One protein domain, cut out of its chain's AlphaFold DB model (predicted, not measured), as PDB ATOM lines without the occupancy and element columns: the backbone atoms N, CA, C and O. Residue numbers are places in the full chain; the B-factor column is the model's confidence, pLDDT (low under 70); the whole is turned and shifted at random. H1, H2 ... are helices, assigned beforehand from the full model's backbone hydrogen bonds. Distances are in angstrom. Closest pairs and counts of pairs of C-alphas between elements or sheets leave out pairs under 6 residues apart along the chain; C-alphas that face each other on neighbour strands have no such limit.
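This is residues 4 to 70 of the 84 residues of an uncharacterized protein of Chroococcidiopsis thermalis (strain PCC 7203) (UniProt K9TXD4). Two long, nearly straight helices, H1 and H2, make a helical hairpin, running opposite ways side by side; they meet near the bend, and beyond it a gap lies between them. Residues 36 to 38 make the turn at one end of the rod. The printed part has 67 residues, with two named helices, H1 then H2, and no named strand: all helix. It is only just loose, close to extended, with a radius of gyration of the C-alphas of 15.9 A and spans of 50 by 20 by 6 A.

H1, residues 4 to 35, touches H2, residues 39 to 70, with residues 26 to 34 alone. H2 touches H1 with residues 41 to 49 alone. The closest C-alphas of the two are those of Leu 33 and Gln 42, 5.9 A apart. Their lines stand at a shallow tilt of 8 degrees, opposite ways, with centres 13.0 A apart. In H1 and H2 every O i to N i+4 pair is within hydrogen-bond range.

H1 measures 47.0 A from C-alpha 4 at (49.008, -21.182, 15.520) to C-alpha 35. H2 measures 46.5 A and ends at C-alpha 70, (58.958, -16.342, 25.498).

The C-alphas of Arg 4 and Gly 37, the two farthest apart, are 50.3 A apart. The printed part has no cut, and the link from H1 to H2 is tight. Mean pLDDT of the printed part is 79.9; residues 36 to 37, 68 and 70 are under 70.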
ATOM      1  N   ARG A   4      49.039 -22.218  14.479       75.62
ATOM      2  CA  ARG A   4      49.008 -21.182  15.520       75.62
ATOM      3  C   ARG A   4      47.589 -20.777  15.939       75.62
ATOM      4  O   ARG A   4      47.385 -20.424  17.098       75.62
ATOM      5  N   GLU A   5      46.638 -20.767  15.007       74.44
ATOM      6  CA  GLU A   5      45.229 -20.488  15.308       74.44
ATOM      7  C   GLU A   5      44.605 -21.656  16.068       74.44
ATOM      8  O   GLU A   5      44.001 -21.419  17.109       74.44
ATOM      9  N   GLU A   6      44.867 -22.899  15.648       77.88
ATOM     10  CA  GLU A   6      44.442 -24.102  16.383       77.88
ATOM     11  C   GLU A   6      44.981 -24.120  17.816       77.88
ATOM     12  O   GLU A   6      44.234 -24.376  18.756       77.88
ATOM     13  N   ALA A   7      46.257 -23.778  18.021       75.94
ATOM     14  CA  ALA A   7      46.834 -23.713  19.364       75.94
ATOM     15  C   ALA A   7      46.161 -22.641  20.247       75.94
ATOM     16  O   ALA A   7      45.963 -22.849  21.444       75.94
ATOM     17  N   ARG A   8      45.783 -21.491  19.672       77.44
ATOM     18  CA  ARG A   8      45.055 -20.435  20.397       77.44
ATOM     19  C   ARG A   8      43.624 -20.848  20.730       77.44
ATOM     20  O   ARG A   8      43.153 -20.558  21.830       77.44
ATOM     21  N   GLU A   9      42.951 -21.507  19.797       81.44
ATOM     22  CA  GLU A   9      41.592 -22.003  19.984       81.44
ATOM     23  C   GLU A   9      41.555 -23.116  21.037       81.44
ATOM     24  O   GLU A   9      40.747 -23.045  21.960       81.44
ATOM     25  N   ALA A  10      42.501 -24.058  20.991       82.50
ATOM     26  CA  ALA A  10      42.649 -25.115  21.989       82.50
ATOM     27  C   ALA A  10      42.892 -24.551  23.398       82.50
ATOM     28  O   ALA A  10      42.213 -24.947  24.340       82.50
ATOM     29  N   MET A  11      43.788 -23.565  23.547       80.44
ATOM     30  CA  MET A  11      44.010 -22.895  24.839       80.44
ATOM     31  C   MET A  11      42.771 -22.140  25.339       80.44
ATOM     32  O   MET A  11      42.546 -22.039  26.543       80.44
ATOM     33  N   THR A  12      41.967 -21.587  24.431       84.00
ATOM     34  CA  THR A  12      40.735 -20.875  24.795       84.00
ATOM     35  C   THR A  12      39.642 -21.851  25.218       84.00
ATOM     36  O   THR A  12      39.001 -21.628  26.240       84.00
ATOM     37  N   GLN A  13      39.480 -22.965  24.498       85.12
ATOM     38  CA  GLN A  13      38.581 -24.044  24.906       85.12
ATOM     39  C   GLN A  13      38.986 -24.645  26.250       85.12
ATOM     40  O   GLN A  13      38.117 -24.875  27.084       85.12
ATOM     41  N   GLN A  14      40.283 -24.863  26.477       83.94
ATOM     42  CA  GLN A  14      40.771 -25.390  27.747       83.94
ATOM     43  C   GLN A  14      40.425 -24.448  28.906       83.94
ATOM     44  O   GLN A  14      39.840 -24.901  29.886       83.94
ATOM     45  N   ARG A  15      40.690 -23.139  28.763       82.19
ATOM     46  CA  ARG A  15      40.274 -22.143  29.765       82.19
ATOM     47  C   ARG A  15      38.774 -22.195  30.019       82.19
ATOM     48  O   ARG A  15      38.355 -22.268  31.164       82.19
ATOM     49  N   GLN A  16      37.971 -22.244  28.958       84.88
ATOM     50  CA  GLN A  16      36.520 -22.271  29.104       84.88
ATOM     51  C   GLN A  16      36.027 -23.530  29.835       84.88
ATOM     52  O   GLN A  16      35.061 -23.470  30.595       84.88
ATOM     53  N   GLN A  17      36.664 -24.680  29.599       86.38
ATOM     54  CA  GLN A  17      36.351 -25.924  30.303       86.38
ATOM     55  C   GLN A  17      36.745 -25.854  31.781       86.38
ATOM     56  O   GLN A  17      35.951 -26.260  32.628       86.38
ATOM     57  N   GLU A  18      37.924 -25.312  32.092       84.75
ATOM     58  CA  GLU A  18      38.377 -25.097  33.470       84.75
ATOM     59  C   GLU A  18      37.439 -24.147  34.228       84.75
ATOM     60  O   GLU A  18      37.003 -24.478  35.331       84.75
ATOM     61  N   GLU A  19      37.031 -23.032  33.614       85.00
ATOM     62  CA  GLU A  19      36.062 -22.093  34.195       85.00
ATOM     63  C   GLU A  19      34.710 -22.763  34.475       85.00
ATOM     64  O   GLU A  19      34.132 -22.594  35.549       85.00
ATOM     65  N   ASN A  20      34.201 -23.558  33.529       86.69
ATOM     66  CA  ASN A  20      32.941 -24.281  33.710       86.69
ATOM     67  C   ASN A  20      33.030 -25.319  34.835       86.69
ATOM     68  O   ASN A  20      32.093 -25.455  35.627       86.69
ATOM     69  N   LEU A  21      34.150 -26.043  34.928       87.69
ATOM     70  CA  LEU A  21      34.379 -27.017  35.991       87.69
ATOM     71  C   LEU A  21      34.440 -26.332  37.360       87.69
ATOM     72  O   LEU A  21      33.769 -26.778  38.293       87.69
ATOM     73  N   GLN A  22      35.187 -25.230  37.467       84.19
ATOM     74  CA  GLN A  22      35.232 -24.415  38.679       84.19
ATOM     75  C   GLN A  22      33.837 -23.945  39.075       84.19
ATOM     76  O   GLN A  22      33.426 -24.170  40.211       84.19
ATOM     77  N   GLN A  23      33.080 -23.339  38.156       84.00
ATOM     78  CA  GLN A  23      31.730 -22.857  38.457       84.00
ATOM     79  C   GLN A  23      30.799 -23.978  38.918       84.00
ATOM     80  O   GLN A  23      30.058 -23.794  39.884       84.00
ATOM     81  N   SER A  24      30.869 -25.155  38.297       86.50
ATOM     82  CA  SER A  24      30.067 -26.301  38.722       86.50
ATOM     83  C   SER A  24      30.449 -26.788  40.125       86.50
ATOM     84  O   SER A  24      29.564 -27.042  40.945       86.50
ATOM     85  N   MET A  25      31.748 -26.862  40.444       84.81
ATOM     86  CA  MET A  25      32.202 -27.216  41.795       84.81
ATOM     87  C   MET A  25      31.781 -26.179  42.835       84.81
ATOM     88  O   MET A  25      31.370 -26.553  43.932       84.81
ATOM     89  N   LEU A  26      31.835 -24.892  42.490       80.75
ATOM     90  CA  LEU A  26      31.415 -23.798  43.364       80.75
ATOM     91  C   LEU A  26      29.929 -23.884  43.679       80.75
ATOM     92  O   LEU A  26      29.564 -23.898  44.848       80.75
ATOM     93  N   GLN A  27      29.083 -24.025  42.658       83.44
ATOM     94  CA  GLN A  27      27.638 -24.162  42.845       83.44
ATOM     95  C   GLN A  27      27.288 -25.366  43.714       83.44
ATOM     96  O   GLN A  27      26.444 -25.271  44.603       83.44
ATOM     97  N   ARG A  28      27.953 -26.501  43.481       83.62
ATOM     98  CA  ARG A  28      27.742 -27.703  44.285       83.62
ATOM     99  C   ARG A  28      28.184 -27.498  45.734       83.62
ATOM    100  O   ARG A  28      27.440 -27.846  46.642       83.62
ATOM    101  N   THR A  29      29.352 -26.897  45.943       80.06
ATOM    102  CA  THR A  29      29.870 -26.609  47.285       80.06
ATOM    103  C   THR A  29      28.963 -25.625  48.015       80.06
ATOM    104  O   THR A  29      28.654 -25.852  49.175       80.06
ATOM    105  N   GLU A  30      28.470 -24.574  47.353       78.06
ATOM    106  CA  GLU A  30      27.515 -23.631  47.946       78.06
ATOM    107  C   GLU A  30      26.180 -24.292  48.300       78.06
ATOM    108  O   GLU A  30      25.618 -23.978  49.347       78.06
ATOM    109  N   ALA A  31      25.687 -25.218  47.474       80.12
ATOM    110  CA  ALA A  31      24.476 -25.979  47.769       80.12
ATOM    111  C   ALA A  31      24.660 -26.910  48.983       80.12
ATOM    112  O   ALA A  31      23.799 -26.946  49.859       80.12
ATOM    113  N   GLU A  32      25.793 -27.614  49.070       77.00
ATOM    114  CA  GLU A  32      26.148 -28.457  50.224       77.00
ATOM    115  C   GLU A  32      26.331 -27.610  51.502       77.00
ATOM    116  O   GLU A  32      25.877 -27.979  52.586       77.00
ATOM    117  N   LEU A  33      26.927 -26.421  51.379       72.75
ATOM    118  CA  LEU A  33      27.090 -25.487  52.491       72.75
ATOM    119  C   LEU A  33      25.761 -24.905  52.968       72.75
ATOM    120  O   LEU A  33      25.559 -24.788  54.175       72.75
ATOM    121  N   ALA A  34      24.866 -24.543  52.045       72.06
ATOM    122  CA  ALA A  34      23.526 -24.043  52.350       72.06
ATOM    123  C   ALA A  34      22.729 -25.039  53.208       72.06
ATOM    124  O   ALA A  34      22.030 -24.624  54.131       72.06
ATOM    125  N   ASP A  35      22.906 -26.337  52.953       74.06
ATOM    126  CA  ASP A  35      22.279 -27.430  53.707       74.06
ATOM    127  C   ASP A  35      22.924 -27.655  55.091       74.06
ATOM    128  O   ASP A  35      22.286 -28.149  56.017       74.06
ATOM    129  N   SER A  36      24.178 -27.223  55.276       69.69
ATOM    130  CA  SER A  36      24.953 -27.443  56.509       69.69
ATOM    131  C   SER A  36      24.495 -26.586  57.704       69.69
ATOM    132  O   SER A  36      24.867 -26.877  58.838       69.69
ATOM    133  N   GLY A  37      23.725 -25.513  57.480       67.25
ATOM    134  CA  GLY A  37      23.146 -24.656  58.531       67.25
ATOM    135  C   GLY A  37      24.129 -23.790  59.344       67.25
ATOM    136  O   GLY A  37      23.684 -22.941  60.117       67.25
ATOM    137  N   ASP A  38      25.439 -23.963  59.167       77.56
ATOM    138  CA  ASP A  38      26.480 -23.248  59.912       77.56
ATOM    139  C   ASP A  38      26.992 -22.022  59.132       77.56
ATOM    140  O   ASP A  38      27.778 -22.120  58.184       77.56
ATOM    141  N   SER A  39      26.505 -20.842  59.526       72.56
ATOM    142  CA  SER A  39      26.778 -19.569  58.848       72.56
ATOM    143  C   SER A  39      28.254 -19.150  58.895       72.56
ATOM    144  O   SER A  39      28.706 -18.448  57.988       72.56
ATOM    145  N   GLU A  40      29.015 -19.556  59.915       76.12
ATOM    146  CA  GLU A  40      30.442 -19.212  60.043       76.12
ATOM    147  C   GLU A  40      31.299 -20.052  59.087       76.12
ATOM    148  O   GLU A  40      32.192 -19.536  58.401       76.12
ATOM    149  N   ILE A  41      30.969 -21.342  58.968       77.56
ATOM    150  CA  ILE A  41      31.584 -22.242  57.985       77.56
ATOM    151  C   ILE A  41      31.252 -21.769  56.567       77.56
ATOM    152  O   ILE A  41      32.129 -21.767  55.697       77.56
ATOM    153  N   GLN A  42      30.022 -21.294  56.343       72.69
ATOM    154  CA  GLN A  42      29.609 -20.745  55.053       72.69
ATOM    155  C   GLN A  42      30.430 -19.539  54.610       72.69
ATOM    156  O   GLN A  42      30.902 -19.486  53.470       72.69
ATOM    157  N   GLN A  43      30.610 -18.575  55.509       76.62
ATOM    158  CA  GLN A  43      31.373 -17.373  55.215       76.62
ATOM    159  C   GLN A  43      32.848 -17.700  54.953       76.62
ATOM    160  O   GLN A  43      33.396 -17.291  53.928       76.62
ATOM    161  N   THR A  44      33.459 -18.511  55.818       81.06
ATOM    162  CA  THR A  44      34.875 -18.890  55.696       81.06
ATOM    163  C   THR A  44      35.150 -19.653  54.399       81.06
ATOM    164  O   THR A  44      36.153 -19.415  53.723       81.06
ATOM    165  N   ALA A  45      34.259 -20.567  54.004       80.12
ATOM    166  CA  ALA A  45      34.419 -21.287  52.747       80.12
ATOM    167  C   ALA A  45      34.280 -20.354  51.537       80.12
ATOM    168  O   ALA A  45      35.058 -20.472  50.592       80.12
ATOM    169  N   ARG A  46      33.335 -19.404  51.560       80.81
ATOM    170  CA  ARG A  46      33.179 -18.406  50.488       80.81
ATOM    171  C   ARG A  46      34.406 -17.515  50.338       80.81
ATOM    172  O   ARG A  46      34.834 -17.273  49.208       80.81
ATOM    173  N   GLU A  47      34.975 -17.058  51.451       85.50
ATOM    174  CA  GLU A  47      36.220 -16.284  51.456       85.50
ATOM    175  C   GLU A  47      37.361 -17.104  50.844       85.50
ATOM    176  O   GLU A  47      37.944 -16.682  49.845       85.50
ATOM    177  N   ARG A  48      37.585 -18.337  51.317       85.00
ATOM    178  CA  ARG A  48      38.640 -19.214  50.775       85.00
ATOM    179  C   ARG A  48      38.455 -19.563  49.301       85.00
ATOM    180  O   ARG A  48      39.431 -19.602  48.559       85.00
ATOM    181  N   MET A  49      37.223 -19.789  48.850       82.38
ATOM    182  CA  MET A  49      36.934 -20.035  47.431       82.38
ATOM    183  C   MET A  49      37.211 -18.796  46.568       82.38
ATOM    184  O   MET A  49      37.658 -18.917  45.429       82.38
ATOM    185  N   THR A  50      36.974 -17.599  47.102       84.81
ATOM    186  CA  THR A  50      37.264 -16.337  46.407       84.81
ATOM    187  C   THR A  50      38.761 -16.054  46.343       84.81
ATOM    188  O   THR A  50      39.250 -15.606  45.308       84.81
ATOM    189  N   GLU A  51      39.500 -16.346  47.411       86.62
ATOM    190  CA  GLU A  51      40.964 -16.275  47.417       86.62
ATOM    191  C   GLU A  51      41.586 -17.266  46.428       86.62
ATOM    192  O   GLU A  51      42.491 -16.899  45.680       86.62
ATOM    193  N   GLN A  52      41.077 -18.502  46.382       84.25
ATOM    194  CA  GLN A  52      41.573 -19.532  45.469       84.25
ATOM    195  C   GLN A  52      41.388 -19.125  44.002       84.25
ATOM    196  O   GLN A  52      42.357 -19.175  43.245       84.25
ATOM    197  N   ARG A  53      40.204 -18.611  43.627       81.31
ATOM    198  CA  ARG A  53      39.970 -18.071  42.275       81.31
ATOM    199  C   ARG A  53      40.955 -16.965  41.915       81.31
ATOM    200  O   ARG A  53      41.560 -17.020  40.853       81.31
ATOM    201  N   GLN A  54      41.158 -15.992  42.804       84.19
ATOM    202  CA  GLN A  54      42.090 -14.889  42.541       84.19
ATOM    203  C   GLN A  54      43.535 -15.376  42.366       84.19
ATOM    204  O   GLN A  54      44.266 -14.862  41.518       84.19
ATOM    205  N   GLN A  55      43.962 -16.376  43.145       85.06
ATOM    206  CA  GLN A  55      45.288 -16.974  42.985       85.06
ATOM    207  C   GLN A  55      45.429 -17.709  41.650       85.06
ATOM    208  O   GLN A  55      46.456 -17.560  40.988       85.06
ATOM    209  N   GLU A  56      44.415 -18.470  41.237       83.25
ATOM    210  CA  GLU A  56      44.413 -19.164  39.947       83.25
ATOM    211  C   GLU A  56      44.388 -18.188  38.769       83.25
ATOM    212  O   GLU A  56      45.179 -18.347  37.843       83.25
ATOM    213  N   GLU A  57      43.575 -17.132  38.826       82.88
ATOM    214  CA  GLU A  57      43.563 -16.065  37.818       82.88
ATOM    215  C   GLU A  57      44.931 -15.382  37.714       82.88
ATOM    216  O   GLU A  57      45.462 -15.201  36.616       82.88
ATOM    217  N   HIS A  58      45.548 -15.047  38.849       84.12
ATOM    218  CA  HIS A  58      46.880 -14.449  38.869       84.12
ATOM    219  C   HIS A  58      47.943 -15.399  38.297       84.12
ATOM    220  O   HIS A  58      48.807 -14.977  37.521       84.12
ATOM    221  N   LEU A  59      47.881 -16.689  38.637       84.56
ATOM    222  CA  LEU A  59      48.783 -17.702  38.092       84.56
ATOM    223  C   LEU A  59      48.605 -17.843  36.577       84.56
ATOM    224  O   LEU A  59      49.600 -17.849  35.850       84.56
ATOM    225  N   GLN A  60      47.361 -17.907  36.098       81.81
ATOM    226  CA  GLN A  60      47.060 -17.956  34.672       81.81
ATOM    227  C   GLN A  60      47.596 -16.717  33.954       81.81
ATOM    228  O   GLN A  60      48.282 -16.866  32.947       81.81
ATOM    229  N   GLN A  61      47.362 -15.512  34.480       80.88
ATOM    230  CA  GLN A  61      47.874 -14.270  33.891       80.88
ATOM    231  C   GLN A  61      49.404 -14.230  33.859       80.88
ATOM    232  O   GLN A  61      49.998 -13.855  32.848       80.88
ATOM    233  N   SER A  62      50.057 -14.666  34.937       82.50
ATOM    234  CA  SER A  62      51.517 -14.745  35.013       82.50
ATOM    235  C   SER A  62      52.086 -15.731  33.987       82.50
ATOM    236  O   SER A  62      53.023 -15.400  33.258       82.50
ATOM    237  N   MET A  63      51.470 -16.910  33.848       80.31
ATOM    238  CA  MET A  63      51.828 -17.891  32.820       80.31
ATOM    239  C   MET A  63      51.614 -17.338  31.409       80.31
ATOM    240  O   MET A  63      52.488 -17.481  30.562       80.31
ATOM    241  N   LEU A  64      50.492 -16.661  31.161       77.56
ATOM    242  CA  LEU A  64      50.153 -16.090  29.857       77.56
ATOM    243  C   LEU A  64      51.137 -14.977  29.469       77.56
ATOM    244  O   LEU A  64      51.626 -14.957  28.340       77.56
ATOM    245  N   SER A  65      51.489 -14.110  30.423       75.00
ATOM    246  CA  SER A  65      52.510 -13.067  30.270       75.00
ATOM    247  C   SER A  65      53.887 -13.663  29.974       75.00
ATOM    248  O   SER A  65      54.545 -13.277  29.005       75.00
ATOM    249  N   ARG A  66      54.295 -14.685  30.738       75.62
ATOM    250  CA  ARG A  66      55.559 -15.393  30.519       75.62
ATOM    251  C   ARG A  66      55.601 -16.073  29.154       75.62
ATOM    252  O   ARG A  66      56.568 -15.899  28.419       75.62
ATOM    253  N   SER A  67      54.557 -16.812  28.787       71.94
ATOM    254  CA  SER A  67      54.475 -17.471  27.484       71.94
ATOM    255  C   SER A  67      54.483 -16.462  26.339       71.94
ATOM    256  O   SER A  67      55.136 -16.714  25.335       71.94
ATOM    257  N   ALA A  68      53.815 -15.310  26.482       69.25
ATOM    258  CA  ALA A  68      53.849 -14.232  25.493       69.25
ATOM    259  C   ALA A  68      55.258 -13.635  25.329       69.25
ATOM    260  O   ALA A  68      55.708 -13.465  24.192       69.25
ATOM    261  N   ALA A  69      55.968 -13.400  26.437       71.00
ATOM    262  CA  ALA A  69      57.356 -12.943  26.430       71.00
ATOM    263  C   ALA A  69      58.305 -13.967  25.776       71.00
ATOM    264  O   ALA A  69      59.155 -13.592  24.969       71.00
ATOM    265  N   GLU A  70      58.133 -15.262  26.059       64.75
ATOM    266  CA  GLU A  70      58.958 -16.342  25.498       64.75
ATOM    267  C   GLU A  70      58.745 -16.538  23.982       64.75
ATOM    268  O   GLU A  70      59.692 -16.875  23.271       64.75
TER     269      GLU A  70